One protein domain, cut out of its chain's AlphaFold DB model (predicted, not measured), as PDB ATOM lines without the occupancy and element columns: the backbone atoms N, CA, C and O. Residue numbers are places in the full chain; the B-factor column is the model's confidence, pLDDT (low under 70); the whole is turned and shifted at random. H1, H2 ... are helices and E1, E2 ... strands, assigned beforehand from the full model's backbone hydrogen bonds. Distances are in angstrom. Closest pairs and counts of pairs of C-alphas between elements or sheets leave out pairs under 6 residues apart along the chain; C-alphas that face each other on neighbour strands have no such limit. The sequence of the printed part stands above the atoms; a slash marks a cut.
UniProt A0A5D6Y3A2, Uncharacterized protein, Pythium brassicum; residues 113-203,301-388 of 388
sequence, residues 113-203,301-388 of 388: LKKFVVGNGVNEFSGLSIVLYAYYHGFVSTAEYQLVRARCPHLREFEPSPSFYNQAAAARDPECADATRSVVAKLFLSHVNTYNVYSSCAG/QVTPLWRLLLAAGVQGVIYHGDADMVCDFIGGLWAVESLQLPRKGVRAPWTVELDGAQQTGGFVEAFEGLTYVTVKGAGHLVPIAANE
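What this domain is: This is residues 113 to 203 and 301 to 388 of the 388 residues of an uncharacterized protein of Pythium brassicum (UniProt A0A5D6Y3A2). A strongly twisted wall of five strands, curled like part of a barrel, has H6 over one face; beyond H6 is a group of three helices, H1, H2 and H4, whose centres make a triangle. H1 packs on H6, linking this group to the sheet side, while short H3 is at a corner with H4, and H5 and H7 graze the sheet. The printed part has 179 residues, with seven named helices and five named strands in the order E1 H1 H2 H3 H4 H5 E2 H6 E3 E4 E5 H7; the class is mixed. The mixed sheet runs E1 E2 E5 E4 E3. The whole is compact, with a radius of gyration of the C-alphas of 17.0 A and spans of 43 by 41 by 28 A.

How they stand to each other: E1, residues 115 to 119, is an edge strand parallel to E2, residues 315 to 321, with N 116 and O 315 2.9 A apart. E2 is parallel to E5, residues 370 to 375, with N 375 and O 320 2.8 A apart. E3, residues 348 to 354, E4, residues 357 to 366, and E5 form a meander, each strand the antiparallel neighbour of the one before; N 364 and O 348 are 2.8 A apart, N 365 and O 372 2.9 A. E4 bends by 56 degrees at residue 362. H6, residues 329 to 338, is over E2 and E5 at a height over the sheet of 9.6 A, along the strands. E2, H6 and E3 form a split strand-helix-strand unit, two strands running the same way with E5 and E4 between them, its crossover right-handed. H1, residues 126 to 136, touches H6 at a steep tilt of 45 degrees, C-alphas of Ser 129 and Gly 331 closest at 5.1 A. H4, residues 174 to 189, touches H1 with residues 180 to 183 alone, C-alphas of Val 131 and Thr 180 closest at 6.9 A. H2, residues 142 to 151, touches H4 at a shallow tilt of 29 degrees, opposite ways, C-alphas of Arg 151 and Cys 176 closest at 5.3 A. H1 and H2, a helical hairpin, only just touch, with 3 pairs of C-alphas within 8 A. H3, residues 167 to 172, and H4 only just touch, and only at the corner, with 3 such pairs. H5, residues 303 to 311, and H7, residues 382 to 386, only graze the sheet. O i to N i+4 pairs are within hydrogen-bond range throughout H2, H3, H5 and H6, in 6 of 7 in H1, 11 of 12 in H4 and 0 of 1 in H7, where 1 of 2 O i to N i+3 pairs is.

Where its parts are: E1 begins at C-alpha 115, (177.862, 139.121, 107.004). E4 is 25.5 A from first to last C-alpha, H4 21.2 A and E2 20.5 A. H7 ends at C-alpha 386, (172.003, 125.630, 88.773).

The domain as a whole: The two C-alphas farthest apart, those of Arg 172 and Gly 356, are 53.3 A apart. Residues 204 to 300 are not printed, and C-alphas 203 and 301 are 32.1 A apart across the cut. The link from H2 to H3, 15 residues, is long. Mean pLDDT of the printed part is 92.8; residues 385 to 388 are under 70.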
ATOM      1  N   LEU A 113     176.101 145.940 109.681       86.81
ATOM      2  CA  LEU A 113     176.647 144.892 108.817       86.81
ATOM      3  C   LEU A 113     176.942 143.613 109.620       86.81
ATOM      4  O   LEU A 113     177.670 143.651 110.609       86.81
ATOM      5  N   LYS A 114     176.367 142.479 109.200       88.19
ATOM      6  CA  LYS A 114     176.503 141.186 109.903       88.19
ATOM      7  C   LYS A 114     177.335 140.158 109.165       88.19
ATOM      8  O   LYS A 114     178.054 139.391 109.804       88.19
ATOM      9  N   LYS A 115     177.200 140.112 107.842       92.25
ATOM     10  CA  LYS A 115     177.862 139.121 107.004       92.25
ATOM     11  C   LYS A 115     178.335 139.731 105.695       92.25
ATOM     12  O   LYS A 115     177.706 140.662 105.198       92.25
ATOM     13  N   PHE A 116     179.395 139.166 105.138       93.25
ATOM     14  CA  PHE A 116     179.818 139.396 103.763       93.25
ATOM     15  C   PHE A 116     179.956 138.059 103.037       93.25
ATOM     16  O   PHE A 116     180.306 137.044 103.640       93.25
ATOM     17  N   VAL A 117     179.646 138.051 101.744       96.31
ATOM     18  CA  VAL A 117     179.733 136.858 100.903       96.31
ATOM     19  C   VAL A 117     180.438 137.240  99.609       96.31
ATOM     20  O   VAL A 117     180.047 138.214  98.969       96.31
ATOM     21  N   VAL A 118     181.470 136.486  99.237       95.88
ATOM     22  CA  VAL A 118     182.255 136.718  98.021       95.88
ATOM     23  C   VAL A 118     182.288 135.433  97.205       95.88
ATOM     24  O   VAL A 118     182.817 134.424  97.663       95.88
ATOM     25  N   GLY A 119     181.714 135.486  96.005       96.06
ATOM     26  CA  GLY A 119     181.785 134.418  95.014       96.06
ATOM     27  C   GLY A 119     182.865 134.699  93.989       96.06
ATOM     28  O   GLY A 119     182.878 135.807  93.454       96.06
ATOM     29  N   ASN A 120     183.737 133.724  93.729       96.25
ATOM     30  CA  ASN A 120     184.753 133.770  92.677       96.25
ATOM     31  C   ASN A 120     185.494 135.118  92.661       96.25
ATOM     32  O   ASN A 120     185.580 135.807  91.646       96.25
ATOM     33  N   GLY A 121     185.948 135.547  93.841       91.56
ATOM     34  CA  GLY A 121     186.475 136.890  94.046       91.56
ATOM     35  C   GLY A 121     187.904 137.048  93.533       91.56
ATOM     36  O   GLY A 121     188.770 136.217  93.819       91.56
ATOM     37  N   VAL A 122     188.170 138.168  92.852       90.69
ATOM     38  CA  VAL A 122     189.538 138.611  92.544       90.69
ATOM     39  C   VAL A 122     190.315 138.784  93.847       90.69
ATOM     40  O   VAL A 122     189.817 139.390  94.797       90.69
ATOM     41  N   ASN A 123     191.542 138.272  93.880       92.50
ATOM     42  CA  ASN A 123     192.416 138.345  95.040       92.50
ATOM     43  C   ASN A 123     193.890 138.409  94.620       92.50
ATOM     44  O   ASN A 123     194.258 138.180  93.467       92.50
ATOM     45  N   GLU A 124     194.746 138.711  95.583       93.44
ATOM     46  CA  GLU A 124     196.168 138.947  95.380       93.44
ATOM     47  C   GLU A 124     196.992 137.673  95.146       93.44
ATOM     48  O   GLU A 124     198.208 137.772  95.105       93.44
ATOM     49  N   PHE A 125     196.385 136.495  94.976       95.75
ATOM     50  CA  PHE A 125     197.081 135.219  94.738       95.75
ATOM     51  C   PHE A 125     196.904 134.683  93.307       95.75
ATOM     52  O   PHE A 125     197.497 133.665  92.939       95.75
ATOM     53  N   SER A 126     196.119 135.387  92.482       91.56
ATOM     54  CA  SER A 126     195.731 134.949  91.137       91.56
ATOM     55  C   SER A 126     196.887 134.802  90.136       91.56
ATOM     56  O   SER A 126     196.746 134.130  89.122       91.56
ATOM     57  N   GLY A 127     198.041 135.424  90.371       90.94
ATOM     58  CA  GLY A 127     199.180 135.409  89.452       90.94
ATOM     59  C   GLY A 127     199.749 134.010  89.232       90.94
ATOM     60  O   GLY A 127     199.908 133.590  88.086       90.94
ATOM     61  N   LEU A 128     200.020 133.265  90.310       95.62
ATOM     62  CA  LEU A 128     200.461 131.873  90.192       95.62
ATOM     63  C   LEU A 128     199.291 130.891  90.066       95.62
ATOM     64  O   LEU A 128     199.403 129.923  89.311       95.62
ATOM     65  N   SER A 129     198.186 131.114  90.781       97.12
ATOM     66  CA  SER A 129     197.089 130.141  90.839       97.12
ATOM     67  C   SER A 129     196.480 129.867  89.460       97.12
ATOM     68  O   SER A 129     196.315 128.705  89.098       97.12
ATOM     69  N   ILE A 130     196.303 130.902  88.631       95.44
ATOM     70  CA  ILE A 130     195.810 130.786  87.251       95.44
ATOM     71  C   ILE A 130     196.738 129.905  86.400       95.44
ATOM     72  O   ILE A 130     196.277 129.093  85.596       95.44
ATOM     73  N   VAL A 131     198.058 130.031  86.571       96.31
ATOM     74  CA  VAL A 131     199.052 129.246  85.819       96.31
ATOM     75  C   VAL A 131     199.025 127.780  86.244       96.31
ATOM     76  O   VAL A 131     199.083 126.891  85.391       96.31
ATOM     77  N   LEU A 132     198.918 127.517  87.552       97.25
ATOM     78  CA  LEU A 132     198.769 126.157  88.073       97.25
ATOM     79  C   LEU A 132     197.458 125.536  87.601       97.25
ATOM     80  O   LEU A 132     197.469 124.408  87.113       97.25
ATOM     81  N   TYR A 133     196.357 126.282  87.682       97.88
ATOM     82  CA  TYR A 133     195.058 125.854  87.185       97.88
ATOM     83  C   TYR A 133     195.164 125.455  85.711       97.88
ATOM     84  O   TYR A 133     194.841 124.322  85.362       97.88
ATOM     85  N   ALA A 134     195.717 126.329  84.863       97.44
ATOM     86  CA  ALA A 134     195.885 126.062  83.438       97.44
ATOM     87  C   ALA A 134     196.702 124.791  83.155       97.44
ATOM     88  O   ALA A 134     196.356 124.014  82.262       97.44
ATOM     89  N   TYR A 135     197.791 124.573  83.900       98.06
ATOM     90  CA  TYR A 135     198.661 123.413  83.714       98.06
ATOM     91  C   TYR A 135     197.993 122.113  84.166       98.06
ATOM     92  O   TYR A 135     197.924 121.155  83.397       98.06
ATOM     93  N   TYR A 136     197.449 122.088  85.383       98.12
ATOM     94  CA  TYR A 136     196.849 120.883  85.953       98.12
ATOM     95  C   TYR A 136     195.475 120.535  85.361       98.12
ATOM     96  O   TYR A 136     195.043 119.393  85.492       98.12
ATOM     97  N   HIS A 137     194.837 121.460  84.635       97.31
ATOM     98  CA  HIS A 137     193.656 121.186  83.805       97.31
ATOM     99  C   HIS A 137     194.005 120.869  82.339       97.31
ATOM    100  O   HIS A 137     193.114 120.685  81.515       97.31
ATOM    101  N   GLY A 138     195.295 120.763  81.997       96.69
ATOM    102  CA  GLY A 138     195.749 120.261  80.697       96.69
ATOM    103  C   GLY A 138     195.737 121.276  79.552       96.69
ATOM    104  O   GLY A 138     195.887 120.887  78.395       96.69
ATOM    105  N   PHE A 139     195.593 122.573  79.835       96.62
ATOM    106  CA  PHE A 139     195.529 123.596  78.790       96.62
ATOM    107  C   PHE A 139     196.901 124.077  78.287       96.62
ATOM    108  O   PHE A 139     197.036 124.593  77.169       96.62
ATOM    109  N   VAL A 140     197.943 123.914  79.101       96.56
ATOM    110  CA  VAL A 140     199.322 124.268  78.737       96.56
ATOM    111  C   VAL A 140     200.254 123.075  78.876       96.56
ATOM    112  O   VAL A 140     200.108 122.234  79.758       96.56
ATOM    113  N   SER A 141     201.230 122.997  77.978       97.19
ATOM    114  CA  SER A 141     202.263 121.966  77.998       97.19
ATOM    115  C   SER A 141     203.250 122.182  79.146       97.19
ATOM    116  O   SER A 141     203.442 123.296  79.634       97.19
ATOM    117  N   THR A 142     203.970 121.123  79.521       98.25
ATOM    118  CA  THR A 142     205.052 121.211  80.516       98.25
ATOM    119  C   THR A 142     206.121 122.235  80.125       98.25
ATOM    120  O   THR A 142     206.631 122.925  80.998       98.25
ATOM    121  N   ALA A 143     206.435 122.383  78.832       97.94
ATOM    122  CA  ALA A 143     207.414 123.366  78.367       97.94
ATOM    123  C   ALA A 143     206.926 124.812  78.567       97.94
ATOM    124  O   ALA A 143     207.692 125.660  79.017       97.94
ATOM    125  N   GLU A 144     205.650 125.088  78.276       97.06
ATOM    126  CA  GLU A 144     205.031 126.397  78.529       97.06
ATOM    127  C   GLU A 144     204.984 126.699  80.031       97.06
ATOM    128  O   GLU A 144     205.394 127.777  80.456       97.06
ATOM    129  N   TYR A 145     204.568 125.728  80.851       97.62
ATOM    130  CA  TYR A 145     204.557 125.872  82.306       97.62
ATOM    131  C   TYR A 145     205.962 126.143  82.867       97.62
ATOM    132  O   TYR A 145     206.159 127.108  83.603       97.62
ATOM    133  N   GLN A 146     206.964 125.352  82.475       97.62
ATOM    134  CA  GLN A 146     208.354 125.539  82.907       97.62
ATOM    135  C   GLN A 146     208.927 126.887  82.467       97.62
ATOM    136  O   GLN A 146     209.674 127.494  83.231       97.62
ATOM    137  N   LEU A 147     208.558 127.383  81.282       96.62
ATOM    138  CA  LEU A 147     208.948 128.718  80.836       96.62
ATOM    139  C   LEU A 147     208.392 129.800  81.767       96.62
ATOM    140  O   LEU A 147     209.140 130.692  82.164       96.62
ATOM    141  N   VAL A 148     207.117 129.705  82.160       96.81
ATOM    142  CA  VAL A 148     206.534 130.632  83.141       96.81
ATOM    143  C   VAL A 148     207.264 130.518  84.477       96.81
ATOM    144  O   VAL A 148     207.688 131.532  85.016       96.81
ATOM    145  N   ARG A 149     207.501 129.304  84.992       96.56
ATOM    146  CA  ARG A 149     208.234 129.108  86.259       96.56
ATOM    147  C   ARG A 149     209.667 129.655  86.210       96.56
ATOM    148  O   ARG A 149     210.136 130.178  87.214       96.56
ATOM    149  N   ALA A 150     210.339 129.568  85.062       97.06
ATOM    150  CA  ALA A 150     211.688 130.097  84.868       97.06
ATOM    151  C   ALA A 150     211.722 131.633  84.799       97.06
ATOM    152  O   ALA A 150     212.636 132.240  85.351       97.06
ATOM    153  N   ARG A 151     210.729 132.255  84.151       96.75
ATOM    154  CA  ARG A 151     210.595 133.722  84.046       96.75
ATOM    155  C   ARG A 151     210.013 134.375  85.294       96.75
ATOM    156  O   ARG A 151     210.222 135.554  85.528       96.75
ATOM    157  N   CYS A 152     209.304 133.598  86.102       96.25
ATOM    158  CA  CYS A 152     208.628 134.044  87.311       96.25
ATOM    159  C   CYS A 152     209.116 133.287  88.564       96.25
ATOM    160  O   CYS A 152     208.296 132.700  89.277       96.25
ATOM    161  N   PRO A 153     210.426 133.265  88.878       94.31
ATOM    162  CA  PRO A 153     210.959 132.440  89.970       94.31
ATOM    163  C   PRO A 153     210.496 132.896  91.364       94.31
ATOM    164  O   PRO A 153     210.576 132.137  92.330       94.31
ATOM    165  N   HIS A 154     210.016 134.138  91.477       92.94
ATOM    166  CA  HIS A 154     209.500 134.716  92.713       92.94
ATOM    167  C   HIS A 154     208.053 134.290  93.016       92.94
ATOM    168  O   HIS A 154     207.620 134.403  94.155       92.94
ATOM    169  N   LEU A 155     207.307 133.779  92.028       94.75
ATOM    170  CA  LEU A 155     205.934 133.327  92.232       94.75
ATOM    171  C   LEU A 155     205.911 132.017  93.025       94.75
ATOM    172  O   LEU A 155     206.387 130.980  92.541       94.75
ATOM    173  N   ARG A 156     205.319 132.043  94.220       95.62
ATOM    174  CA  ARG A 156     205.288 130.917  95.161       95.62
ATOM    175  C   ARG A 156     203.877 130.647  95.662       95.62
ATOM    176  O   ARG A 156     203.061 131.557  95.767       95.62
ATOM    177  N   GLU A 157     203.595 129.377  95.934       95.75
ATOM    178  CA  GLU A 157     202.327 128.972  96.539       95.75
ATOM    179  C   GLU A 157     202.177 129.637  97.909       95.75
ATOM    180  O   GLU A 157     203.160 129.761  98.640       95.75
ATOM    181  N   PHE A 158     200.958 130.061  98.250       95.31
ATOM    182  CA  PHE A 158     200.638 130.763  99.502       95.31
ATOM    183  C   PHE A 158     201.345 132.120  99.711       95.31
ATOM    184  O   PHE A 158     201.217 132.706 100.787       95.31
ATOM    185  N   GLU A 159     202.029 132.665  98.701       95.75
ATOM    186  CA  GLU A 159     202.575 134.028  98.722       95.75
ATOM    187  C   GLU A 159     201.773 134.949  97.778       95.75
ATOM    188  O   GLU A 159     201.414 134.528  96.669       95.75
ATOM    189  N   PRO A 160     201.484 136.207  98.175       94.38
ATOM    190  CA  PRO A 160     200.794 137.156  97.310       94.38
ATOM    191  C   PRO A 160     201.526 137.349  95.983       94.38
ATOM    192  O   PRO A 160     202.698 137.715  95.921       94.38
ATOM    193  N   SER A 161     200.792 137.127  94.908       93.00
ATOM    194  CA  SER A 161     201.198 137.312  93.530       93.00
ATOM    195  C   SER A 161     200.016 137.847  92.721       93.00
ATOM    196  O   SER A 161     199.264 137.066  92.144       93.00
ATOM    197  N   PRO A 162     199.795 139.173  92.669       87.88
ATOM    198  CA  PRO A 162     198.722 139.735  91.859       87.88
ATOM    199  C   PRO A 162     198.877 139.341  90.387       87.88
ATOM    200  O   PRO A 162     199.987 139.267  89.860       87.88
ATOM    201  N   SER A 163     197.754 139.095  89.718       84.75
ATOM    202  CA  SER A 163     197.743 138.766  88.289       84.75
ATOM    203  C   SER A 163     198.233 139.932  87.418       84.75
ATOM    204  O   SER A 163     198.267 141.085  87.849       84.75
ATOM    205  N   PHE A 164     198.516 139.658  86.140       81.88
ATOM    206  CA  PHE A 164     198.887 140.691  85.160       81.88
ATOM    207  C   PHE A 164     197.781 141.737  84.905       81.88
ATOM    208  O   PHE A 164     198.049 142.746  84.256       81.88
ATOM    209  N   TYR A 165     196.554 141.522  85.400       80.00
ATOM    210  CA  TYR A 165     195.494 142.536  85.403       80.00
ATOM    211  C   TYR A 165     195.796 143.692  86.371       80.00
ATOM    212  O   TYR A 165     195.284 144.798  86.190       80.00
ATOM    213  N   ASN A 166     196.643 143.472  87.382       84.88
ATOM    214  CA  ASN A 166     197.195 144.548  88.194       84.88
ATOM    215  C   ASN A 166     198.342 145.223  87.423       84.88
ATOM    216  O   ASN A 166     199.466 144.726  87.394       84.88
ATOM    217  N   GLN A 167     198.060 146.380  86.821       80.38
ATOM    218  CA  GLN A 167     199.022 147.103  85.982       80.38
ATOM    219  C   GLN A 167     200.278 147.544  86.746       80.38
ATOM    220  O   GLN A 167     201.381 147.489  86.210       80.38
ATOM    221  N   ALA A 168     200.133 147.933  88.017       84.12
ATOM    222  CA  ALA A 168     201.271 148.305  88.850       84.12
ATOM    223  C   ALA A 168     202.172 147.094  89.142       84.12
ATOM    224  O   ALA A 168     203.393 147.229  89.155       84.12
ATOM    225  N   ALA A 169     201.591 145.909  89.351       85.31
ATOM    226  CA  ALA A 169     202.342 144.666  89.497       85.31
ATOM    227  C   ALA A 169     203.004 144.243  88.182       85.31
ATOM    228  O   ALA A 169     204.197 143.947  88.177       85.31
ATOM    229  N   ALA A 170     202.272 144.299  87.067       86.81
ATOM    230  CA  ALA A 170     202.790 143.955  85.747       86.81
ATOM    231  C   ALA A 170     203.969 144.846  85.324       86.81
ATOM    232  O   ALA A 170     204.929 144.361  84.733       86.81
ATOM    233  N   ALA A 171     203.938 146.137  85.669       87.81
ATOM    234  CA  ALA A 171     205.023 147.069  85.373       87.81
ATOM    235  C   ALA A 171     206.306 146.802  86.184       87.81
ATOM    236  O   ALA A 171     207.390 147.174  85.739       87.81
ATOM    237  N   ARG A 172     206.203 146.175  87.366       90.69
ATOM    238  CA  ARG A 172     207.369 145.843  88.207       90.69
ATOM    239  C   ARG A 172     208.167 144.655  87.673       90.69
ATOM    240  O   ARG A 172     209.376 144.623  87.879       90.69
ATOM    241  N   ASP A 173     207.508 143.715  87.000       91.69
ATOM    242  CA  ASP A 173     208.152 142.562  86.364       91.69
ATOM    243  C   ASP A 173     207.506 142.261  84.997       91.69
ATOM    244  O   ASP A 173     206.632 141.392  84.886       91.69
ATOM    245  N   PRO A 174     207.909 142.992  83.939       91.44
ATOM    246  CA  PRO A 174     207.325 142.841  82.611       91.44
ATOM    247  C   PRO A 174     207.566 141.459  81.997       91.44
ATOM    248  O   PRO A 174     206.692 140.944  81.308       91.44
ATOM    249  N   GLU A 175     208.720 140.832  82.257       92.81
ATOM    250  CA  GLU A 175     209.035 139.512  81.697       92.81
ATOM    251  C   GLU A 175     208.116 138.436  82.287       92.81
ATOM    252  O   GLU A 175     207.561 137.612  81.549       92.81
ATOM    253  N   CYS A 176     207.906 138.463  83.605       93.81
ATOM    254  CA  CYS A 176     206.965 137.561  84.248       93.81
ATOM    255  C   CYS A 176     205.510 137.865  83.849       93.81
ATOM    256  O   CYS A 176     204.729 136.949  83.562       93.81
ATOM    257  N   ALA A 177     205.138 139.146  83.771       91.31
ATOM    258  CA  ALA A 177     203.813 139.559  83.322       91.31
ATOM    259  C   ALA A 177     203.524 139.084  81.890       91.31
ATOM    260  O   ALA A 177     202.442 138.570  81.622       91.31
ATOM    261  N   ASP A 178     204.493 139.180  80.980       91.12
ATOM    262  CA  ASP A 178     204.375 138.683  79.609       91.12
ATOM    263  C   ASP A 178     204.245 137.156  79.573       91.12
ATOM    264  O   ASP A 178     203.403 136.618  78.847       91.12
ATOM    265  N   ALA A 179     205.036 136.442  80.380       93.62
ATOM    266  CA  ALA A 179     204.969 134.986  80.468       93.62
ATOM    267  C   ALA A 179     203.592 134.503  80.951       93.62
ATOM    268  O   ALA A 179     202.983 133.642  80.314       93.62
ATOM    269  N   THR A 180     203.066 135.084  82.030       92.69
ATOM    270  CA  THR A 180     201.740 134.740  82.573       92.69
ATOM    271  C   THR A 180     200.603 135.179  81.645       92.69
ATOM    272  O   THR A 180     199.688 134.395  81.386       92.69
ATOM    273  N   ARG A 181     200.685 136.376  81.047       90.56
ATOM    274  CA  ARG A 181     199.707 136.859  80.059       90.56
ATOM    275  C   ARG A 181     199.646 135.959  78.831       90.56
ATOM    276  O   ARG A 181     198.559 135.743  78.307       90.56
ATOM    277  N   SER A 182     200.774 135.393  78.391       90.62
ATOM    278  CA  SER A 182     200.808 134.480  77.239       90.62
ATOM    279  C   SER A 182     199.954 133.223  77.447       90.62
ATOM    280  O   SER A 182     199.310 132.763  76.505       90.62
ATOM    281  N   VAL A 183     199.876 132.717  78.687       91.88
ATOM    282  CA  VAL A 183     199.009 131.587  79.048       91.88
ATOM    283  C   VAL A 183     197.548 131.975  78.870       91.88
ATOM    284  O   VAL A 183     196.826 131.296  78.148       91.88
ATOM    285  N   VAL A 184     197.112 133.092  79.456       88.69
ATOM    286  CA  VAL A 184     195.709 133.525  79.355       88.69
ATOM    287  C   VAL A 184     195.332 133.906  77.921       88.69
ATOM    288  O   VAL A 184     194.272 133.511  77.439       88.69
ATOM    289  N   ALA A 185     196.225 134.584  77.196       87.81
ATOM    290  CA  ALA A 185     196.030 134.919  75.789       87.81
ATOM    291  C   ALA A 185     195.839 133.666  74.924       87.81
ATOM    292  O   ALA A 185     194.947 133.636  74.080       87.81
ATOM    293  N   LYS A 186     196.626 132.605  75.153       90.69
ATOM    294  CA  LYS A 186     196.462 131.330  74.446       90.69
ATOM    295  C   LYS A 186     195.065 130.750  74.645       90.69
ATOM    296  O   LYS A 186     194.482 130.272  73.679       90.69
ATOM    297  N   LEU A 187     194.539 130.770  75.866       89.50
ATOM    298  CA  LEU A 187     193.229 130.187  76.179       89.50
ATOM    299  C   LEU A 187     192.100 130.962  75.526       89.50
ATOM    300  O   LEU A 187     191.238 130.362  74.889       89.50
ATOM    301  N   PHE A 188     192.182 132.289  75.602       83.69
ATOM    302  CA  PHE A 188     191.263 133.176  74.912       83.69
ATOM    303  C   PHE A 188     191.271 132.923  73.394       83.69
ATOM    304  O   PHE A 188     190.228 132.670  72.797       83.69
ATOM    305  N   LEU A 189     192.458 132.878  72.775       84.81
ATOM    306  CA  LEU A 189     192.616 132.609  71.340       84.81
ATOM    307  C   LEU A 189     192.250 131.172  70.936       84.81
ATOM    308  O   LEU A 189     191.939 130.925  69.774       84.81
ATOM    309  N   SER A 190     192.291 130.226  71.877       89.44
ATOM    310  CA  SER A 190     191.892 128.827  71.668       89.44
ATOM    311  C   SER A 190     190.413 128.587  71.967       89.44
ATOM    312  O   SER A 190     189.986 127.435  71.984       89.44
ATOM    313  N   HIS A 191     189.633 129.653  72.186       89.81
ATOM    314  CA  HIS A 191     188.188 129.579  72.401       89.81
ATOM    315  C   HIS A 191     187.781 128.802  73.662       89.81
ATOM    316  O   HIS A 191     186.712 128.195  73.720       89.81
ATOM    317  N   VAL A 192     188.644 128.808  74.680       91.88
ATOM    318  CA  VAL A 192     188.340 128.217  75.987       91.88
ATOM    319  C   VAL A 192     187.510 129.212  76.788       91.88
ATOM    320  O   VAL A 192     187.926 130.354  76.986       91.88
ATOM    321  N   ASN A 193     186.353 128.776  77.290       93.56
ATOM    322  CA  ASN A 193     185.560 129.578  78.212       93.56
ATOM    323  C   ASN A 193     186.257 129.637  79.578       93.56
ATOM    324  O   ASN A 193     186.126 128.738  80.395       93.56
ATOM    325  N   THR A 194     187.014 130.701  79.847       92.62
ATOM    326  CA  THR A 194     187.742 130.838  81.119       92.62
ATOM    327  C   THR A 194     186.820 131.050  82.322       92.62
ATOM    328  O   THR A 194     187.254 130.841  83.451       92.62
ATOM    329  N   TYR A 195     185.560 131.440  82.101       93.25
ATOM    330  CA  TYR A 195     184.557 131.542  83.161       93.25
ATOM    331  C   TYR A 195     183.963 130.180  83.533       93.25
ATOM    332  O   TYR A 195     183.507 130.010  84.654       93.25
ATOM    333  N   ASN A 196     183.945 129.208  82.625       95.44
ATOM    334  CA  ASN A 196     183.649 127.813  82.938       95.44
ATOM    335  C   ASN A 196     184.371 126.933  81.926       95.44
ATOM    336  O   ASN A 196     183.916 126.791  80.790       95.44
ATOM    337  N   VAL A 197     185.484 126.335  82.343       95.69
ATOM    338  CA  VAL A 197     186.397 125.646  81.421       95.69
ATOM    339  C   VAL A 197     185.810 124.393  80.766       95.69
ATOM    340  O   VAL A 197     186.396 123.870  79.818       95.69
ATOM    341  N   TYR A 198     184.656 123.924  81.242       94.69
ATOM    342  CA  TYR A 198     183.927 122.788  80.679       94.69
ATOM    343  C   TYR A 198     182.741 123.200  79.796       94.69
ATOM    344  O   TYR A 198     182.166 122.350  79.118       94.69
ATOM    345  N   SER A 199     182.370 124.483  79.780       92.75
ATOM    346  CA  SER A 199     181.247 124.989  78.991       92.75
ATOM    347  C   SER A 199     181.667 125.444  77.594       92.75
ATOM    348  O   SER A 199     182.833 125.719  77.304       92.75
ATOM    349  N   SER A 200     180.671 125.581  76.718       92.06
ATOM    350  CA  SER A 200     180.856 126.242  75.424       92.06
ATOM    351  C   SER A 200     181.219 127.725  75.595       92.06
ATOM    352  O   SER A 200     180.947 128.341  76.628       92.06
ATOM    353  N   CYS A 201     181.851 128.306  74.574       90.88
ATOM    354  CA  CYS A 201     182.212 129.719  74.538       90.88
ATOM    355  C   CYS A 201     181.399 130.451  73.462       90.88
ATOM    356  O   CYS A 201     181.426 130.074  72.286       90.88
ATOM    357  N   ALA A 202     180.678 131.495  73.874       89.94
ATOM    358  CA  ALA A 202     179.859 132.328  73.000       89.94
ATOM    359  C   ALA A 202     180.655 133.386  72.206       89.94
ATOM    360  O   ALA A 202     181.562 134.041  72.728       89.94
ATOM    361  N   GLY A 203     180.221 133.623  70.963       86.44
ATOM    362  CA  GLY A 203     180.869 134.544  70.018       86.44
ATOM    363  C   GLY A 203     182.182 133.982  69.482       86.44
ATOM    364  O   GLY A 203     182.463 132.815  69.710       86.44
ATOM    365  N   GLN A 301     194.264 143.617  96.458       88.12
ATOM    366  CA  GLN A 301     194.519 143.051  97.785       88.12
ATOM    367  C   GLN A 301     193.247 143.082  98.635       88.12
ATOM    368  O   GLN A 301     192.850 144.128  99.153       88.12
ATOM    369  N   VAL A 302     192.588 141.933  98.780       90.62
ATOM    370  CA  VAL A 302     191.276 141.843  99.449       90.62
ATOM    371  C   VAL A 302     191.372 141.313 100.874       90.62
ATOM    372  O   VAL A 302     190.543 141.663 101.720       90.62
ATOM    373  N   THR A 303     192.405 140.530 101.191       94.38
ATOM    374  CA  THR A 303     192.549 139.933 102.524       94.38
ATOM    375  C   THR A 303     192.682 140.961 103.658       94.38
ATOM    376  O   THR A 303     192.098 140.714 104.721       94.38
ATOM    377  N   PRO A 304     193.316 142.150 103.494       92.44
ATOM    378  CA  PRO A 304     193.334 143.163 104.552       92.44
ATOM    379  C   PRO A 304     191.930 143.660 104.914       92.44
ATOM    380  O   PRO A 304     191.625 143.861 106.089       92.44
ATOM    381  N   LEU A 305     191.046 143.801 103.921       91.06
ATOM    382  CA  LEU A 305     189.658 144.194 104.150       91.06
ATOM    383  C   LEU A 305     188.878 143.097 104.881       91.06
ATOM    384  O   LEU A 305     188.142 143.388 105.824       91.06
ATOM    385  N   TRP A 306     189.074 141.831 104.505       93.88
ATOM    386  CA  TRP A 306     188.453 140.707 105.209       93.88
ATOM    387  C   TRP A 306     188.887 140.645 106.676       93.88
ATOM    388  O   TRP A 306     188.040 140.449 107.545       93.88
ATOM    389  N   ARG A 307     190.165 140.909 106.988       93.44
ATOM    390  CA  ARG A 307     190.640 141.009 108.381       93.44
ATOM    391  C   ARG A 307     189.908 142.096 109.166       93.44
ATOM    392  O   ARG A 307     189.517 141.848 110.303       93.44
ATOM    393  N   LEU A 308     189.700 143.274 108.570       91.50
ATOM    394  CA  LEU A 308     188.963 144.369 109.212       91.50
ATOM    395  C   LEU A 308     187.504 143.987 109.497       91.50
ATOM    396  O   LEU A 308     187.002 144.262 110.585       91.50
ATOM    397  N   LEU A 309     186.839 143.326 108.546       89.62
ATOM    398  CA  LEU A 309     185.460 142.857 108.702       89.62
ATOM    399  C   LEU A 309     185.342 141.812 109.819       89.62
ATOM    400  O   LEU A 309     184.496 141.947 110.704       89.62
ATOM    401  N   LEU A 310     186.232 140.821 109.827       92.94
ATOM    402  CA  LEU A 310     186.256 139.767 110.843       92.94
ATOM    403  C   LEU A 310     186.559 140.325 112.241       92.94
ATOM    404  O   LEU A 310     185.886 139.957 113.203       92.94
ATOM    405  N   ALA A 311     187.507 141.261 112.360       90.69
ATOM    406  CA  ALA A 311     187.819 141.936 113.623       90.69
ATOM    407  C   ALA A 311     186.640 142.768 114.161       90.69
ATOM    408  O   ALA A 311     186.491 142.918 115.372       90.69
ATOM    409  N   ALA A 312     185.775 143.268 113.274       89.81
ATOM    410  CA  ALA A 312     184.530 143.947 113.628       89.81
ATOM    411  C   ALA A 312     183.363 142.983 113.936       89.81
ATOM    412  O   ALA A 312     182.242 143.433 114.180       89.81
ATOM    413  N   GLY A 313     183.596 141.665 113.925       90.12
ATOM    414  CA  GLY A 313     182.578 140.644 114.179       90.12
ATOM    415  C   GLY A 313     181.654 140.361 112.989       90.12
ATOM    416  O   GLY A 313     180.626 139.703 113.160       90.12
ATOM    417  N   VAL A 314     181.994 140.843 111.790       92.62
ATOM    418  CA  VAL A 314     181.258 140.549 110.555       92.62
ATOM    419  C   VAL A 314     181.728 139.203 110.014       92.62
ATOM    420  O   VAL A 314     182.900 139.034 109.687       92.62
ATOM    421  N   GLN A 315     180.817 138.237 109.904       94.94
ATOM    422  CA  GLN A 315     181.163 136.891 109.440       94.94
ATOM    423  C   GLN A 315     181.279 136.836 107.913       94.94
ATOM    424  O   GLN A 315     180.519 137.498 107.211       94.94
ATOM    425  N   GLY A 316     182.184 136.018 107.383       95.50
ATOM    426  CA  GLY A 316     182.396 135.897 105.942       95.50
ATOM    427  C   GLY A 316     182.098 134.513 105.377       95.50
ATOM    428  O   GLY A 316     182.334 133.494 106.026       95.50
ATOM    429  N   VAL A 317     181.631 134.480 104.132       98.12
ATOM    430  CA  VAL A 317     181.621 133.277 103.290       98.12
ATOM    431  C   VAL A 317     182.361 133.592 101.999       98.12
ATOM    432  O   VAL A 317     181.972 134.501 101.269       98.12
ATOM    433  N   ILE A 318     183.416 132.841 101.714       97.94
ATOM    434  CA  ILE A 318     184.138 132.907 100.445       97.94
ATOM    435  C   ILE A 318     183.823 131.620  99.699       97.94
ATOM    436  O   ILE A 318     184.061 130.537 100.231       97.94
ATOM    437  N   TYR A 319     183.267 131.720  98.497       98.06
ATOM    438  CA  TYR A 319     182.952 130.547  97.694       98.06
ATOM    439  C   TYR A 319     183.517 130.654  96.283       98.06
ATOM    440  O   TYR A 319     183.594 131.742  95.723       98.06
ATOM    441  N   HIS A 320     183.908 129.521  95.706       98.12
ATOM    442  CA  HIS A 320     184.404 129.440  94.334       98.12
ATOM    443  C   HIS A 320     183.765 128.267  93.593       98.12
ATOM    444  O   HIS A 320     183.740 127.145  94.099       98.12
ATOM    445  N   GLY A 321     183.284 128.509  92.378       97.88
ATOM    446  CA  GLY A 321     183.080 127.440  91.403       97.88
ATOM    447  C   GLY A 321     184.423 126.835  90.985       97.88
ATOM    448  O   GLY A 321     185.347 127.578  90.658       97.88
ATOM    449  N   ASP A 322     184.567 125.509  91.027       97.44
ATOM    450  CA  ASP A 322     185.851 124.850  90.729       97.44
ATOM    451  C   ASP A 322     186.163 124.711  89.225       97.44
ATOM    452  O   ASP A 322     187.299 124.397  88.861       97.44
ATOM    453  N   ALA A 323     185.204 125.037  88.352       97.12
ATOM    454  CA  ALA A 323     185.395 125.156  86.907       97.12
ATOM    455  C   ALA A 323     185.748 126.590  86.451       97.12
ATOM    456  O   ALA A 323     185.948 126.823  85.257       97.12
ATOM    457  N   ASP A 324     185.801 127.564  87.369       96.88
ATOM    458  CA  ASP A 324     186.266 128.920  87.064       96.88
ATOM    459  C   ASP A 324     187.789 128.985  87.041       96.88
ATOM    460  O   ASP A 324     188.455 128.628  88.014       96.88
ATOM    461  N   MET A 325     188.329 129.521  85.952       94.88
ATOM    462  CA  MET A 325     189.749 129.803  85.836       94.88
ATOM    463  C   MET A 325     190.086 131.272  86.120       94.88
ATOM    464  O   MET A 325     191.188 131.555  86.584       94.88
ATOM    465  N   VAL A 326     189.193 132.222  85.822       90.25
ATOM    466  CA  VAL A 326     189.509 133.662  85.920       90.25
ATOM    467  C   VAL A 326     189.740 134.067  87.373       90.25
ATOM    468  O   VAL A 326     190.660 134.832  87.663       90.25
ATOM    469  N   CYS A 327     188.913 133.559  88.284       94.19
ATOM    470  CA  CYS A 327     189.057 133.728  89.726       94.19
ATOM    471  C   CYS A 327     189.011 132.353  90.393       94.19
ATOM    472  O   CYS A 327     188.054 131.996  91.080       94.19
ATOM    473  N   ASP A 328     190.052 131.564  90.143       96.75
ATOM    474  CA  ASP A 328     190.094 130.153  90.501       96.75
ATOM    475  C   ASP A 328     190.080 129.881  92.020       96.75
ATOM    476  O   ASP A 328     190.467 130.703  92.860       96.75
ATOM    477  N   PHE A 329     189.636 128.674  92.375       97.88
ATOM    478  CA  PHE A 329     189.521 128.221  93.762       97.88
ATOM    479  C   PHE A 329     190.881 128.006  94.465       97.88
ATOM    480  O   PHE A 329     190.920 127.901  95.692       97.88
ATOM    481  N   ILE A 330     191.998 127.897  93.734       98.00
ATOM    482  CA  ILE A 330     193.332 127.728  94.330       98.00
ATOM    483  C   ILE A 330     193.763 129.069  94.930       98.00
ATOM    484  O   ILE A 330     194.105 129.128  96.110       98.00
ATOM    485  N   GLY A 331     193.657 130.153  94.155       97.06
ATOM    486  CA  GLY A 331     193.928 131.513  94.628       97.06
ATOM    487  C   GLY A 331     192.996 131.919  95.773       97.06
ATOM    488  O   GLY A 331     193.454 132.436  96.790       97.06
ATOM    489  N   GLY A 332     191.701 131.592  95.663       96.50
ATOM    490  CA  GLY A 332     190.727 131.811  96.738       96.50
ATOM    491  C   GLY A 332     191.084 131.086  98.042       96.50
ATOM    492  O   GLY A 332     191.031 131.686  99.118       96.50
ATOM    493  N   LEU A 333     191.517 129.822  97.959       97.19
ATOM    494  CA  LEU A 333     191.975 129.065  99.127       97.19
ATOM    495  C   LEU A 333     193.239 129.684  99.734       97.19
ATOM    496  O   LEU A 333     193.300 129.867 100.946       97.19
ATOM    497  N   TRP A 334     194.233 130.044  98.919       98.25
ATOM    498  CA  TRP A 334     195.452 130.693  99.414       98.25
ATOM    499  C   TRP A 334     195.160 132.031 100.095       98.25
ATOM    500  O   TRP A 334     195.738 132.314 101.145       98.25
ATOM    501  N   ALA A 335     194.213 132.811  99.569       97.06
ATOM    502  CA  ALA A 335     193.758 134.043 100.201       97.06
ATOM    503  C   ALA A 335     193.167 133.788 101.595       97.06
ATOM    504  O   ALA A 335     193.531 134.475 102.549       97.06
ATOM    505  N   VAL A 336     192.317 132.768 101.743       97.38
ATOM    506  CA  VAL A 336     191.738 132.367 103.035       97.38
ATOM    507  C   VAL A 336     192.815 131.868 104.003       97.38
ATOM    508  O   VAL A 336     192.862 132.317 105.147       97.38
ATOM    509  N   GLU A 337     193.715 130.994 103.551       97.06
ATOM    510  CA  GLU A 337     194.819 130.454 104.360       97.06
ATOM    511  C   GLU A 337     195.759 131.561 104.853       97.06
ATOM    512  O   GLU A 337     196.193 131.553 106.008       97.06
ATOM    513  N   SER A 338     196.007 132.576 104.019       97.50
ATOM    514  CA  SER A 338     196.835 133.727 104.385       97.50
ATOM    515  C   SER A 338     196.278 134.514 105.573       97.50
ATOM    516  O   SER A 338     197.041 135.182 106.273       97.50
ATOM    517  N   LEU A 339     194.969 134.413 105.854       97.19
ATOM    518  CA  LEU A 339     194.348 135.042 107.020       97.19
ATOM    519  C   LEU A 339     194.806 134.407 108.339       97.19
ATOM    520  O   LEU A 339     194.726 135.076 109.371       97.19
ATOM    521  N   GLN A 340     195.322 133.173 108.309       97.38
ATOM    522  CA  GLN A 340     195.786 132.425 109.484       97.38
ATOM    523  C   GLN A 340     194.705 132.297 110.571       97.38
ATOM    524  O   GLN A 340     194.985 132.354 111.769       97.38
ATOM    525  N   LEU A 341     193.444 132.153 110.153       97.88
ATOM    526  CA  LEU A 341     192.325 131.965 111.072       97.88
ATOM    527  C   LEU A 341     192.355 130.549 111.672       97.88
ATOM    528  O   LEU A 341     192.683 129.591 110.968       97.88
ATOM    529  N   PRO A 342     191.950 130.365 112.942       98.06
ATOM    530  CA  PRO A 342     191.791 129.034 113.513       98.06
ATOM    531  C   PRO A 342     190.755 128.202 112.749       98.06
ATOM    532  O   PRO A 342     189.605 128.621 112.592       98.06
ATOM    533  N   ARG A 343     191.137 126.994 112.315       97.75
ATOM    534  CA  ARG A 343     190.206 126.007 111.746       97.75
ATOM    535  C   ARG A 343     189.256 125.496 112.829       97.75
ATOM    536  O   ARG A 343     189.686 125.168 113.934       97.75
ATOM    537  N   LYS A 344     187.967 125.398 112.507       97.44
ATOM    538  CA  LYS A 344     186.921 124.849 113.389       97.44
ATOM    539  C   LYS A 344     186.580 123.387 113.068       97.44
ATOM    540  O   LYS A 344     185.865 122.756 113.839       97.44
ATOM    541  N   GLY A 345     187.095 122.840 111.968       92.62
ATOM    542  CA  GLY A 345     186.891 121.447 111.573       92.62
ATOM    543  C   GLY A 345     187.773 121.045 110.395       92.62
ATOM    544  O   GLY A 345     188.490 121.871 109.835       92.62
ATOM    545  N   VAL A 346     187.720 119.763 110.035       94.44
ATOM    546  CA  VAL A 346     188.350 119.257 108.809       94.44
ATOM    547  C   VAL A 346     187.509 119.641 107.595       94.44
ATOM    548  O   VAL A 346     186.281 119.709 107.685       94.44
ATOM    549  N   ARG A 347     188.161 119.859 106.452       96.88
ATOM    550  CA  ARG A 347     187.468 120.050 105.175       96.88
ATOM    551  C   ARG A 347     186.591 118.833 104.872       96.88
ATOM    552  O   ARG A 347     187.066 117.699 104.929       96.88
ATOM    553  N   ALA A 348     185.328 119.070 104.541       97.50
ATOM    554  CA  ALA A 348     184.331 118.021 104.343       97.50
ATOM    555  C   ALA A 348     183.483 118.287 103.091       97.50
ATOM    556  O   ALA A 348     183.327 119.447 102.701       97.50
ATOM    557  N   PRO A 349     182.932 117.248 102.443       97.94
ATOM    558  CA  PRO A 349     181.976 117.449 101.366       97.94
ATOM    559  C   PRO A 349     180.660 118.021 101.911       97.94
ATOM    560  O   PRO A 349     180.206 117.628 102.987       97.94
ATOM    561  N   TRP A 350     180.023 118.912 101.153       97.25
ATOM    562  CA  TRP A 350     178.620 119.279 101.364       97.25
ATOM    563  C   TRP A 350     177.750 118.621 100.289       97.25
ATOM    564  O   TRP A 350     178.228 118.318  99.191       97.25
ATOM    565  N   THR A 351     176.488 118.348 100.617       96.81
ATOM    566  CA  THR A 351     175.575 117.594  99.744       96.81
ATOM    567  C   THR A 351     174.377 118.432  99.330       96.81
ATOM    568  O   THR A 351     173.965 119.339 100.052       96.81
ATOM    569  N   VAL A 352     173.843 118.122  98.154       93.88
ATOM    570  CA  VAL A 352     172.619 118.688  97.592       93.88
ATOM    571  C   VAL A 352     171.815 117.559  96.963       93.88
ATOM    572  O   VAL A 352     172.388 116.641  96.374       93.88
ATOM    573  N   GLU A 353     170.497 117.619  97.094       93.75
ATOM    574  CA  GLU A 353     169.602 116.683  96.430       93.75
ATOM    575  C   GLU A 353     169.342 117.175  95.002       93.75
ATOM    576  O   GLU A 353     168.837 118.280  94.810       93.75
ATOM    577  N   LEU A 354     169.716 116.371  94.006       88.94
ATOM    578  CA  LEU A 354     169.500 116.638  92.583       88.94
ATOM    579  C   LEU A 354     168.949 115.368  91.933       88.94
ATOM    580  O   LEU A 354     169.468 114.279  92.174       88.94
ATOM    581  N   ASP A 355     167.880 115.496  91.147       89.44
ATOM    582  CA  ASP A 355     167.218 114.380  90.453       89.44
ATOM    583  C   ASP A 355     166.866 113.183  91.361       89.44
ATOM    584  O   ASP A 355     166.960 112.019  90.973       89.44
ATOM    585  N   GLY A 356     166.472 113.468  92.609       91.38
ATOM    586  CA  GLY A 356     166.124 112.448  93.605       91.38
ATOM    587  C   GLY A 356     167.320 111.658  94.151       91.38
ATOM    588  O   GLY A 356     167.130 110.617  94.783       91.38
ATOM    589  N   ALA A 357     168.549 112.126  93.921       93.94
ATOM    590  CA  ALA A 357     169.768 111.543  94.462       93.94
ATOM    591  C   ALA A 357     170.583 112.579  95.246       93.94
ATOM    592  O   ALA A 357     170.750 113.726  94.832       93.94
ATOM    593  N   GLN A 358     171.166 112.148  96.365       96.19
ATOM    594  CA  GLN A 358     172.143 112.956  97.091       96.19
ATOM    595  C   GLN A 358     173.444 113.031  96.293       96.19
ATOM    596  O   GLN A 358     174.119 112.022  96.087       96.19
ATOM    597  N   GLN A 359     173.802 114.239  95.871       95.75
ATOM    598  CA  GLN A 359     175.027 114.539  95.145       95.75
ATOM    599  C   GLN A 359     175.971 115.374  96.004       95.75
ATOM    600  O   GLN A 359     175.554 116.189  96.830       95.75
ATOM    601  N   THR A 360     177.274 115.203  95.792       97.31
ATOM    602  CA  THR A 360     178.272 116.113  96.363       97.31
ATOM    603  C   THR A 360     178.173 117.458  95.652       97.31
ATOM    604  O   THR A 360     178.477 117.546  94.462       97.31
ATOM    605  N   GLY A 361     177.796 118.506  96.380       95.94
ATOM    606  CA  GLY A 361     177.761 119.877  95.872       95.94
ATOM    607  C   GLY A 361     179.144 120.533  95.827       95.94
ATOM    608  O   GLY A 361     179.360 121.468  95.066       95.94
ATOM    609  N   GLY A 362     180.102 120.023  96.602       97.44
ATOM    610  CA  GLY A 362     181.485 120.496  96.659       97.44
ATOM    611  C   GLY A 362     182.085 120.265  98.041       97.44
ATOM    612  O   GLY A 362     181.692 119.321  98.725       97.44
ATOM    613  N   PHE A 363     183.027 121.110  98.463       98.38
ATOM    614  CA  PHE A 363     183.679 120.998  99.770       98.38
ATOM    615  C   PHE A 363     183.540 122.280 100.582       98.38
ATOM    616  O   PHE A 363     183.544 123.372 100.029       98.38
ATOM    617  N   VAL A 364     183.451 122.138 101.898       98.19
ATOM    618  CA  VAL A 364     183.374 123.236 102.861       98.19
ATOM    619  C   VAL A 364     184.476 123.099 103.905       98.19
ATOM    620  O   VAL A 364     184.794 121.997 104.355       98.19
ATOM    621  N   GLU A 365     185.056 124.228 104.297       97.50
ATOM    622  CA  GLU A 365     186.009 124.338 105.396       97.50
ATOM    623  C   GLU A 365     185.644 125.536 106.277       97.50
ATOM    624  O   GLU A 365     185.460 126.659 105.798       97.50
ATOM    625  N   ALA A 366     185.489 125.285 107.577       97.50
ATOM    626  CA  ALA A 366     185.076 126.293 108.545       97.50
ATOM    627  C   ALA A 366     186.282 126.824 109.327       97.50
ATOM    628  O   ALA A 366     187.036 126.060 109.934       97.50
ATOM    629  N   PHE A 367     186.398 128.146 109.379       98.12
ATOM    630  CA  PHE A 367     187.367 128.895 110.168       98.12
ATOM    631  C   PHE A 367     186.637 129.778 111.190       98.12
ATOM    632  O   PHE A 367     185.412 129.931 111.172       98.12
ATOM    633  N   GLU A 368     187.375 130.382 112.113       97.81
ATOM    634  CA  GLU A 368     186.820 131.383 113.020       97.81
ATOM    635  C   GLU A 368     186.291 132.606 112.258       97.81
ATOM    636  O   GLU A 368     187.049 133.374 111.675       97.81
ATOM    637  N   GLY A 369     184.966 132.773 112.252       96.50
ATOM    638  CA  GLY A 369     184.288 133.900 111.607       96.50
ATOM    639  C   GLY A 369     184.207 133.824 110.079       96.50
ATOM    640  O   GLY A 369     183.516 134.651 109.491       96.50
ATOM    641  N   LEU A 370     184.838 132.836 109.435       98.25
ATOM    642  CA  LEU A 370     184.877 132.688 107.979       98.25
ATOM    643  C   LEU A 370     184.571 131.244 107.554       98.25
ATOM    644  O   LEU A 370     185.015 130.296 108.192       98.25
ATOM    645  N   THR A 371     183.845 131.057 106.456       98.25
ATOM    646  CA  THR A 371     183.654 129.746 105.814       98.25
ATOM    647  C   THR A 371     184.151 129.798 104.375       98.25
ATOM    648  O   THR A 371     183.794 130.719 103.643       98.25
ATOM    649  N   TYR A 372     184.957 128.814 103.974       98.38
ATOM    650  CA  TYR A 372     185.394 128.627 102.593       98.38
ATOM    651  C   TYR A 372     184.619 127.483 101.939       98.38
ATOM    652  O   TYR A 372     184.462 126.421 102.544       98.38
ATOM    653  N   VAL A 373     184.127 127.690 100.718       98.50
ATOM    654  CA  VAL A 373     183.294 126.719  99.997       98.50
ATOM    655  C   VAL A 373     183.767 126.574  98.553       98.50
ATOM    656  O   VAL A 373     183.990 127.562  97.863       98.50
ATOM    657  N   THR A 374     183.858 125.346  98.054       98.38
ATOM    658  CA  THR A 374     183.892 125.085  96.611       98.38
ATOM    659  C   THR A 374     182.541 124.568  96.138       98.38
ATOM    660  O   THR A 374     181.874 123.824  96.864       98.38
ATOM    661  N   VAL A 375     182.141 124.947  94.926       97.88
ATOM    662  CA  VAL A 375     180.929 124.465  94.256       97.88
ATOM    663  C   VAL A 375     181.343 123.659  93.030       97.88
ATOM    664  O   VAL A 375     181.911 124.197  92.080       97.88
ATOM    665  N   LYS A 376     181.095 122.351  93.091       96.94
ATOM    666  CA  LYS A 376     181.590 121.357  92.141       96.94
ATOM    667  C   LYS A 376     180.920 121.502  90.780       96.94
ATOM    668  O   LYS A 376     179.716 121.291  90.665       96.94
ATOM    669  N   GLY A 377     181.717 121.738  89.747       95.00
ATOM    670  CA  GLY A 377     181.297 121.909  88.357       95.00
ATOM    671  C   GLY A 377     180.795 123.313  88.020       95.00
ATOM    672  O   GLY A 377     180.484 123.579  86.862       95.00
ATOM    673  N   ALA A 378     180.717 124.219  88.998       95.94
ATOM    674  CA  ALA A 378     180.280 125.585  88.752       95.94
ATOM    675  C   ALA A 378     181.429 126.442  88.204       95.94
ATOM    676  O   ALA A 378     182.576 126.311  88.629       95.94
ATOM    677  N   GLY A 379     181.100 127.345  87.281       95.44
ATOM    678  CA  GLY A 379     182.015 128.366  86.776       95.44
ATOM    679  C   GLY A 379     182.051 129.632  87.640       95.44
ATOM    680  O   GLY A 379     181.708 129.620  88.820       95.44
ATOM    681  N   HIS A 380     182.432 130.748  87.024       95.06
ATOM    682  CA  HIS A 380     182.582 132.068  87.631       95.06
ATOM    683  C   HIS A 380     181.258 132.599  88.179       95.06
ATOM    684  O   HIS A 380     181.156 133.066  89.312       95.06
ATOM    685  N   LEU A 381     180.204 132.474  87.370       92.50
ATOM    686  CA  LEU A 381     178.844 132.862  87.717       92.50
ATOM    687  C   LEU A 381     178.140 131.680  88.387       92.50
ATOM    688  O   LEU A 381     177.195 131.123  87.838       92.50
ATOM    689  N   VAL A 382     178.621 131.282  89.570       92.88
ATOM    690  CA  VAL A 382     178.134 130.098  90.307       92.88
ATOM    691  C   VAL A 382     176.604 129.978  90.346       92.88
ATOM    692  O   VAL A 382     176.114 128.882  90.081       92.88
ATOM    693  N   PRO A 383     175.817 131.050  90.597       91.25
ATOM    694  CA  PRO A 383     174.358 130.930  90.643       91.25
ATOM    695  C   PRO A 383     173.692 130.598  89.297       91.25
ATOM    696  O   PRO A 383     172.556 130.139  89.295       91.25
ATOM    697  N   ILE A 384     174.365 130.827  88.163       82.50
ATOM    698  CA  ILE A 384     173.827 130.524  86.825       82.50
ATOM    699  C   ILE A 384     173.886 129.020  86.538       82.50
ATOM    700  O   ILE A 384     173.013 128.497  85.854       82.50
ATOM    701  N   ALA A 385     174.862 128.307  87.111       58.88
ATOM    702  CA  ALA A 385     175.105 126.886  86.846       58.88
ATOM    703  C   ALA A 385     174.047 125.934  87.443       58.88
ATOM    704  O   ALA A 385     174.193 124.722  87.335       58.88
ATOM    705  N   ALA A 386     172.999 126.451  88.088       41.78
ATOM    706  CA  ALA A 386     172.003 125.630  88.773       41.78
ATOM    707  C   ALA A 386     170.864 125.108  87.871       41.78
ATOM    708  O   ALA A 386     170.010 124.402  88.392       41.78
ATOM    709  N   ASN A 387     170.822 125.443  86.572       33.25
ATOM    710  CA  ASN A 387     169.672 125.148  85.698       33.25
ATOM    711  C   ASN A 387     170.023 124.752  84.239       33.25
ATOM    712  O   ASN A 387     169.202 124.989  83.352       33.25
ATOM    713  N   GLU A 388     171.196 124.171  83.963       32.44
ATOM    714  CA  GLU A 388     171.430 123.484  82.669       32.44
ATOM    715  C   GLU A 388     171.383 121.963  82.804       32.44
ATOM    716  O   GLU A 388     172.084 121.431  83.697       32.44
TER     717      GLU A 388